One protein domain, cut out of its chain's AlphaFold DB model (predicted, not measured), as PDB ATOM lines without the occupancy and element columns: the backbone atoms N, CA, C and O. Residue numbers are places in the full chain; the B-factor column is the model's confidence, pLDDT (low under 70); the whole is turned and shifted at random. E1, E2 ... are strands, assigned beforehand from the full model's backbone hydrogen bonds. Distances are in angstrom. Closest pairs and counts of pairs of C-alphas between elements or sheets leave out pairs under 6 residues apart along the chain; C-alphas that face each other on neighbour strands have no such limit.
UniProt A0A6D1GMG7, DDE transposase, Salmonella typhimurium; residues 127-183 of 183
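What this domain is: This is residues 127 to 183 of the 183 residues of the protein "DDE transposase" of Salmonella typhimurium (UniProt A0A6D1GMG7). One long strand, E3, is bent into an L at residue 174, and each arm of the L is paired with one shorter strand: E2 beside its first arm, E1 beside its second. A wide loop of residues 134 to 153 joins E1 to E2 from the corner of the L, and the tight turn of the hairpin E2 and E3 lies at the other end of the longest axis. The printed part has 57 residues with no named helix and three named strands, E1, E2 and E3 along the chain; the sheet runs E1, E3, E2, antiparallel throughout. The class is all strand. The whole is loose, with a radius of gyration of the C-alphas of 14.8 A, and flat, spanning 46 by 32 by 14 A.

How they stand to each other: The inner strand of the sheet is E3, residues 167 to 182, which bends by 102 degrees at residue 174. Its pairing is staggered: residues 167 to 175 pair with E2, residues 154 to 161, and residues 175 to 181 pair with E1, residues 127 to 133. E2 and E3 are antiparallel and form a hairpin, with 112 degrees between their directions. The C-alphas of Thr 170 and Asn 159 face each other at 4.4 A. N 158 and O 171, at 2.8 A, and N 173 and O 156, at 2.9 A, are within hydrogen-bond range. E1 and E3 are antiparallel, with 115 degrees between their directions. The C-alphas of Gly 129 and His 179 face each other at 4.5 A. N 132 and O 176, at 2.8 A, and N 178 and O 130, at 2.9 A, are within hydrogen-bond range. The edge strands E1 and E2 are apart. The sheet is strongly twisted, with C-alphas up to 4.8 A off its best plane.

Where its parts are: E3 is the longest strand, with 16 residues and 29.2 A from first to last C-alpha; it begins at C-alpha 167 (250.074, 254.045, 205.419) and ends at C-alpha 182 (242.587, 242.126, 179.794). E2 has 8 residues and measures 22.8 A. E1 has 7 residues and measures 19.5 A, beginning at C-alpha 127 (246.386, 244.827, 184.174).

The domain as a whole: The two C-alphas farthest apart are those of Asp 146 and Glu 164, at 46.8 A. The first and last printed C-alphas, of Ile 127 and Asp 183, are 8.8 A apart, and Asp 183 is the chain's last residue. The link from E1 to E2 is long, 20 residues whose C-alphas lie 7 to 22 A from the mean of the C-alphas; the link from E2 to E3 is tight, with 5 residues. The printed part has no cut. The mean pLDDT of the printed part is 88.2, and no printed residue is under 70.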
ATOM      1  N   ILE A 127     246.246 245.726 183.025       92.44
ATOM      2  CA  ILE A 127     246.386 244.827 184.174       92.44
ATOM      3  C   ILE A 127     245.629 245.418 185.357       92.44
ATOM      4  O   ILE A 127     245.902 246.546 185.772       92.44
ATOM      5  N   ASP A 128     244.730 244.634 185.944       93.19
ATOM      6  CA  ASP A 128     244.055 244.968 187.196       93.19
ATOM      7  C   ASP A 128     244.227 243.856 188.238       93.19
ATOM      8  O   ASP A 128     244.484 242.692 187.936       93.19
ATOM      9  N   GLY A 129     244.102 244.221 189.510       89.62
ATOM     10  CA  GLY A 129     244.116 243.287 190.623       89.62
ATOM     11  C   GLY A 129     242.877 243.456 191.490       89.62
ATOM     12  O   GLY A 129     242.671 244.516 192.088       89.62
ATOM     13  N   LYS A 130     242.102 242.385 191.666       90.56
ATOM     14  CA  LYS A 130     240.885 242.400 192.484       90.56
ATOM     15  C   LYS A 130     240.963 241.392 193.627       90.56
ATOM     16  O   LYS A 130     241.488 240.292 193.482       90.56
ATOM     17  N   MET A 131     240.424 241.774 194.783       92.25
ATOM     18  CA  MET A 131     240.181 240.827 195.872       92.25
ATOM     19  C   MET A 131     238.887 240.068 195.587       92.25
ATOM     20  O   MET A 131     237.857 240.688 195.310       92.25
ATOM     21  N   ILE A 132     238.944 238.745 195.670       90.94
ATOM     22  CA  ILE A 132     237.780 237.862 195.646       90.94
ATOM     23  C   ILE A 132     237.624 237.337 197.066       90.94
ATOM     24  O   ILE A 132     238.422 236.525 197.530       90.94
ATOM     25  N   GLU A 133     236.627 237.848 197.778       89.44
ATOM     26  CA  GLU A 133     236.362 237.408 199.144       89.44
ATOM     27  C   GLU A 133     235.829 235.976 199.147       89.44
ATOM     28  O   GLU A 133     235.004 235.590 198.313       89.44
ATOM     29  N   SER A 134     236.328 235.198 200.102       88.69
ATOM     30  CA  SER A 134     235.815 233.873 200.413       88.69
ATOM     31  C   SER A 134     234.348 233.973 200.835       88.69
ATOM     32  O   SER A 134     233.921 234.954 201.446       88.69
ATOM     33  N   GLN A 135     233.563 232.932 200.556       85.19
ATOM     34  CA  GLN A 135     232.236 232.801 201.170       85.19
ATOM     35  C   GLN A 135     232.335 232.550 202.684       85.19
ATOM     36  O   GLN A 135     231.370 232.760 203.419       85.19
ATOM     37  N   ALA A 136     233.485 232.063 203.156       85.12
ATOM     38  CA  ALA A 136     233.785 231.905 204.567       85.12
ATOM     39  C   ALA A 136     234.432 233.175 205.137       85.12
ATOM     40  O   ALA A 136     235.150 233.900 204.461       85.12
ATOM     41  N   ASN A 137     234.238 233.401 206.436       84.44
ATOM     42  CA  ASN A 137     234.863 234.532 207.130       84.44
ATOM     43  C   ASN A 137     236.312 234.245 207.564       84.44
ATOM     44  O   ASN A 137     237.034 235.167 207.929       84.44
ATOM     45  N   GLN A 138     236.716 232.970 207.604       85.94
ATOM     46  CA  GLN A 138     238.045 232.527 208.033       85.94
ATOM     47  C   GLN A 138     238.312 231.072 207.626       85.94
ATOM     48  O   GLN A 138     237.387 230.329 207.284       85.94
ATOM     49  N   ALA A 139     239.574 230.654 207.752       84.75
ATOM     50  CA  ALA A 139     239.996 229.279 207.520       84.75
ATOM     51  C   ALA A 139     239.317 228.293 208.481       84.75
ATOM     52  O   ALA A 139     239.042 228.597 209.644       84.75
ATOM     53  N   THR A 140     239.061 227.081 207.991       82.00
ATOM     54  CA  THR A 140     238.540 225.999 208.829       82.00
ATOM     55  C   THR A 140     239.641 225.423 209.716       82.00
ATOM     56  O   THR A 140     240.759 225.196 209.266       82.00
ATOM     57  N   ASN A 141     239.308 225.103 210.968       79.25
ATOM     58  CA  ASN A 141     240.213 224.388 211.879       79.25
ATOM     59  C   ASN A 141     240.255 222.873 211.601       79.25
ATOM     60  O   ASN A 141     240.928 222.119 212.308       79.25
ATOM     61  N   ARG A 142     239.494 222.389 210.610       78.62
ATOM     62  CA  ARG A 142     239.510 220.978 210.218       78.62
ATOM     63  C   ARG A 142     240.810 220.636 209.500       78.62
ATOM     64  O   ARG A 142     241.152 221.246 208.498       78.62
ATOM     65  N   LYS A 143     241.470 219.583 209.984       70.62
ATOM     66  CA  LYS A 143     242.713 219.055 209.402       70.62
ATOM     67  C   LYS A 143     242.499 218.322 208.076       70.62
ATOM     68  O   LYS A 143     243.414 218.266 207.267       70.62
ATOM     69  N   THR A 144     241.307 217.764 207.863       77.25
ATOM     70  CA  THR A 144     240.957 217.036 206.639       77.25
ATOM     71  C   THR A 144     239.977 217.876 205.819       77.25
ATOM     72  O   THR A 144     238.850 218.089 206.283       77.25
ATOM     73  N   PRO A 145     240.372 218.356 204.628       73.31
ATOM     74  CA  PRO A 145     239.471 219.080 203.737       73.31
ATOM     75  C   PRO A 145     238.291 218.192 203.313       73.31
ATOM     76  O   PRO A 145     238.498 217.094 202.804       73.31
ATOM     77  N   ASP A 146     237.048 218.654 203.494       73.81
ATOM     78  CA  ASP A 146     235.831 217.919 203.096       73.81
ATOM     79  C   ASP A 146     235.102 218.549 201.892       73.81
ATOM     80  O   ASP A 146     233.889 218.404 201.750       73.81
ATOM     81  N   LYS A 147     235.837 219.256 201.015       73.56
ATOM     82  CA  LYS A 147     235.344 220.010 199.832       73.56
ATOM     83  C   LYS A 147     234.263 221.067 200.127       73.56
ATOM     84  O   LYS A 147     233.695 221.641 199.202       73.56
ATOM     85  N   ARG A 148     233.958 221.336 201.402       75.38
ATOM     86  CA  ARG A 148     232.978 222.351 201.835       75.38
ATOM     87  C   ARG A 148     233.608 223.694 202.187       75.38
ATOM     88  O   ARG A 148     232.878 224.661 202.382       75.38
ATOM     89  N   SER A 149     234.930 223.743 202.304       78.62
ATOM     90  CA  SER A 149     235.702 224.939 202.626       78.62
ATOM     91  C   SER A 149     236.606 225.326 201.464       78.62
ATOM     92  O   SER A 149     237.158 224.456 200.792       78.62
ATOM     93  N   GLU A 150     236.828 226.623 201.310       84.69
ATOM     94  CA  GLU A 150     237.826 227.201 200.412       84.69
ATOM     95  C   GLU A 150     239.214 227.080 201.063       84.69
ATOM     96  O   GLU A 150     239.723 228.018 201.662       84.69
ATOM     97  N   SER A 151     239.804 225.879 201.031       82.38
ATOM     98  CA  SER A 151     241.047 225.564 201.762       82.38
ATOM     99  C   SER A 151     242.277 226.341 201.289       82.38
ATOM    100  O   SER A 151     243.261 226.418 202.015       82.38
ATOM    101  N   GLU A 152     242.218 226.899 200.085       85.62
ATOM    102  CA  GLU A 152     243.281 227.714 199.491       85.62
ATOM    103  C   GLU A 152     243.131 229.210 199.811       85.62
ATOM    104  O   GLU A 152     244.054 229.986 199.569       85.62
ATOM    105  N   ALA A 153     241.987 229.631 200.364       90.19
ATOM    106  CA  ALA A 153     241.770 231.016 200.750       90.19
ATOM    107  C   ALA A 153     242.684 231.401 201.921       90.19
ATOM    108  O   ALA A 153     242.787 230.693 202.931       90.19
ATOM    109  N   THR A 154     243.314 232.568 201.810       91.25
ATOM    110  CA  THR A 154     244.237 233.098 202.820       91.25
ATOM    111  C   THR A 154     243.918 234.552 203.149       91.25
ATOM    112  O   THR A 154     243.138 235.218 202.466       91.25
ATOM    113  N   TRP A 155     244.482 235.045 204.254       92.50
ATOM    114  CA  TRP A 155     244.380 236.456 204.611       92.50
ATOM    115  C   TRP A 155     245.323 237.291 203.751       92.50
ATOM    116  O   TRP A 155     246.514 237.003 203.652       92.50
ATOM    117  N   THR A 156     244.799 238.371 203.188       91.94
ATOM    118  CA  THR A 156     245.570 239.355 202.437       91.94
ATOM    119  C   THR A 156     245.233 240.765 202.907       91.94
ATOM    120  O   THR A 156     244.101 241.062 203.295       91.94
ATOM    121  N   ALA A 157     246.234 241.639 202.901       92.00
ATOM    122  CA  ALA A 157     246.111 243.017 203.345       92.00
ATOM    123  C   ALA A 157     246.244 243.971 202.154       92.00
ATOM    124  O   ALA A 157     247.174 243.866 201.355       92.00
ATOM    125  N   LYS A 158     245.333 244.941 202.059       90.88
ATOM    126  CA  LYS A 158     245.430 246.082 201.147       90.88
ATOM    127  C   LYS A 158     245.718 247.344 201.950       90.88
ATOM    128  O   LYS A 158     244.880 247.783 202.743       90.88
ATOM    129  N   ASN A 159     246.897 247.916 201.730       93.94
ATOM    130  CA  ASN A 159     247.313 249.180 202.325       93.94
ATOM    131  C   ASN A 159     246.920 250.346 201.416       93.94
ATOM    132  O   ASN A 159     247.073 250.280 200.197       93.94
ATOM    133  N   TYR A 160     246.411 251.407 202.027       92.44
ATOM    134  CA  TYR A 160     246.111 252.682 201.396       92.44
ATOM    135  C   TYR A 160     247.119 253.698 201.911       92.44
ATOM    136  O   TYR A 160     247.307 253.804 203.125       92.44
ATOM    137  N   TYR A 161     247.748 254.418 200.991       94.88
ATOM    138  CA  TYR A 161     248.834 255.347 201.274       94.88
ATOM    139  C   TYR A 161     248.385 256.788 201.022       94.88
ATOM    140  O   TYR A 161     247.492 257.025 200.204       94.88
ATOM    141  N   ASP A 162     248.973 257.743 201.738       94.38
ATOM    142  CA  ASP A 162     248.850 259.165 201.415       94.38
ATOM    143  C   ASP A 162     249.808 259.572 200.276       94.38
ATOM    144  O   ASP A 162     250.495 258.743 199.677       94.38
ATOM    145  N   LYS A 163     249.845 260.873 199.963       94.19
ATOM    146  CA  LYS A 163     250.743 261.433 198.940       94.19
ATOM    147  C   LYS A 163     252.226 261.353 199.322       94.19
ATOM    148  O   LYS A 163     253.070 261.464 198.439       94.19
ATOM    149  N   GLU A 164     252.533 261.178 200.602       95.25
ATOM    150  CA  GLU A 164     253.887 261.077 201.158       95.25
ATOM    151  C   GLU A 164     254.316 259.612 201.355       95.25
ATOM    152  O   GLU A 164     255.394 259.338 201.877       95.25
ATOM    153  N   ASN A 165     253.498 258.666 200.878       91.25
ATOM    154  CA  ASN A 165     253.704 257.224 200.964       91.25
ATOM    155  C   ASN A 165     253.640 256.649 202.396       91.25
ATOM    156  O   ASN A 165     254.136 255.548 202.651       91.25
ATOM    157  N   ASN A 166     252.977 257.340 203.327       94.38
ATOM    158  CA  ASN A 166     252.654 256.799 204.647       94.38
ATOM    159  C   ASN A 166     251.355 255.985 204.594       94.38
ATOM    160  O   ASN A 166     250.405 256.343 203.896       94.38
ATOM    161  N   VAL A 167     251.281 254.887 205.354       94.69
ATOM    162  CA  VAL A 167     250.074 254.045 205.419       94.69
ATOM    163  C   VAL A 167     248.970 254.778 206.184       94.69
ATOM    164  O   VAL A 167     249.040 254.926 207.401       94.69
ATOM    165  N   LEU A 168     247.907 255.169 205.483       95.44
ATOM    166  CA  LEU A 168     246.694 255.742 206.076       95.44
ATOM    167  C   LEU A 168     245.791 254.670 206.687       95.44
ATOM    168  O   LEU A 168     245.169 254.874 207.727       95.44
ATOM    169  N   ARG A 169     245.648 253.537 205.991       95.00
ATOM    170  CA  ARG A 169     244.727 252.468 206.384       95.00
ATOM    171  C   ARG A 169     245.150 251.131 205.802       95.00
ATOM    172  O   ARG A 169     245.416 251.034 204.609       95.00
ATOM    173  N   THR A 170     245.049 250.081 206.606       95.31
ATOM    174  CA  THR A 170     245.111 248.690 206.144       95.31
ATOM    175  C   THR A 170     243.716 248.069 206.188       95.31
ATOM    176  O   THR A 170     242.996 248.204 207.179       95.31
ATOM    177  N   ARG A 171     243.304 247.402 205.107       93.44
ATOM    178  CA  ARG A 171     242.104 246.553 205.068       93.44
ATOM    179  C   ARG A 171     242.518 245.102 204.883       93.44
ATOM    180  O   ARG A 171     243.332 244.815 204.012       93.44
ATOM    181  N   TRP A 172     241.935 244.213 205.675       93.06
ATOM    182  CA  TRP A 172     242.173 242.776 205.602       93.06
ATOM    183  C   TRP A 172     241.016 242.086 204.891       93.06
ATOM    184  O   TRP A 172     239.860 242.428 205.127       93.06
ATOM    185  N   TYR A 173     241.350 241.118 204.048       93.25
ATOM    186  CA  TYR A 173     240.415 240.307 203.282       93.25
ATOM    187  C   TYR A 173     240.797 238.843 203.456       93.25
ATOM    188  O   TYR A 173     241.978 238.507 203.366       93.25
ATOM    189  N   TYR A 174     239.814 237.980 203.693       93.50
ATOM    190  CA  TYR A 174     240.010 236.536 203.660       93.50
ATOM    191  C   TYR A 174     239.459 235.998 202.340       93.50
ATOM    192  O   TYR A 174     238.288 236.209 202.024       93.50
ATOM    193  N   GLY A 175     240.305 235.358 201.536       93.94
ATOM    194  CA  GLY A 175     239.917 234.916 200.201       93.94
ATOM    195  C   GLY A 175     241.097 234.785 199.256       93.94
ATOM    196  O   GLY A 175     242.149 234.255 199.613       93.94
ATOM    197  N   TYR A 176     240.894 235.280 198.042       92.88
ATOM    198  CA  TYR A 176     241.817 235.185 196.924       92.88
ATOM    199  C   TYR A 176     242.131 236.573 196.376       92.88
ATOM    200  O   TYR A 176     241.354 237.523 196.508       92.88
ATOM    201  N   ARG A 177     243.269 236.679 195.696       91.31
ATOM    202  CA  ARG A 177     243.618 237.846 194.897       91.31
ATOM    203  C   ARG A 177     243.729 237.404 193.450       91.31
ATOM    204  O   ARG A 177     244.569 236.571 193.132       91.31
ATOM    205  N   VAL A 178     242.884 237.963 192.596       92.00
ATOM    206  CA  VAL A 178     242.984 237.758 191.156       92.00
ATOM    207  C   VAL A 178     243.805 238.888 190.552       92.00
ATOM    208  O   VAL A 178     243.612 240.056 190.894       92.00
ATOM    209  N   HIS A 179     244.734 238.520 189.681       91.94
ATOM    210  CA  HIS A 179     245.426 239.428 188.780       91.94
ATOM    211  C   HIS A 179     244.872 239.151 187.390       91.94
ATOM    212  O   HIS A 179     244.966 238.026 186.905       91.94
ATOM    213  N   LEU A 180     244.215 240.146 186.814       89.88
ATOM    214  CA  LEU A 180     243.564 240.059 185.520       89.88
ATOM    215  C   LEU A 180     244.409 240.835 184.525       89.88
ATOM    216  O   LEU A 180     244.753 241.987 184.775       89.88
ATOM    217  N   ILE A 181     244.732 240.180 183.421       89.19
ATOM    218  CA  ILE A 181     245.226 240.831 182.219       89.19
ATOM    219  C   ILE A 181     244.048 240.809 181.253       89.19
ATOM    220  O   ILE A 181     243.479 239.743 181.012       89.19
ATOM    221  N   CYS A 182     243.639 241.977 180.785       84.81
ATOM    222  CA  CYS A 182     242.587 242.126 179.794       84.81
ATOM    223  C   CYS A 182     243.099 242.996 178.658       84.81
ATOM    224  O   CYS A 182     243.857 243.931 178.901       84.81
ATOM    225  N   ASP A 183     242.667 242.674 177.453       82.38
ATOM    226  CA  ASP A 183     242.740 243.556 176.297       82.38
ATOM    227  C   ASP A 183     241.383 244.258 176.137       82.38
ATOM    228  O   ASP A 183     240.354 243.565 176.350       82.38
TER     229      ASP A 183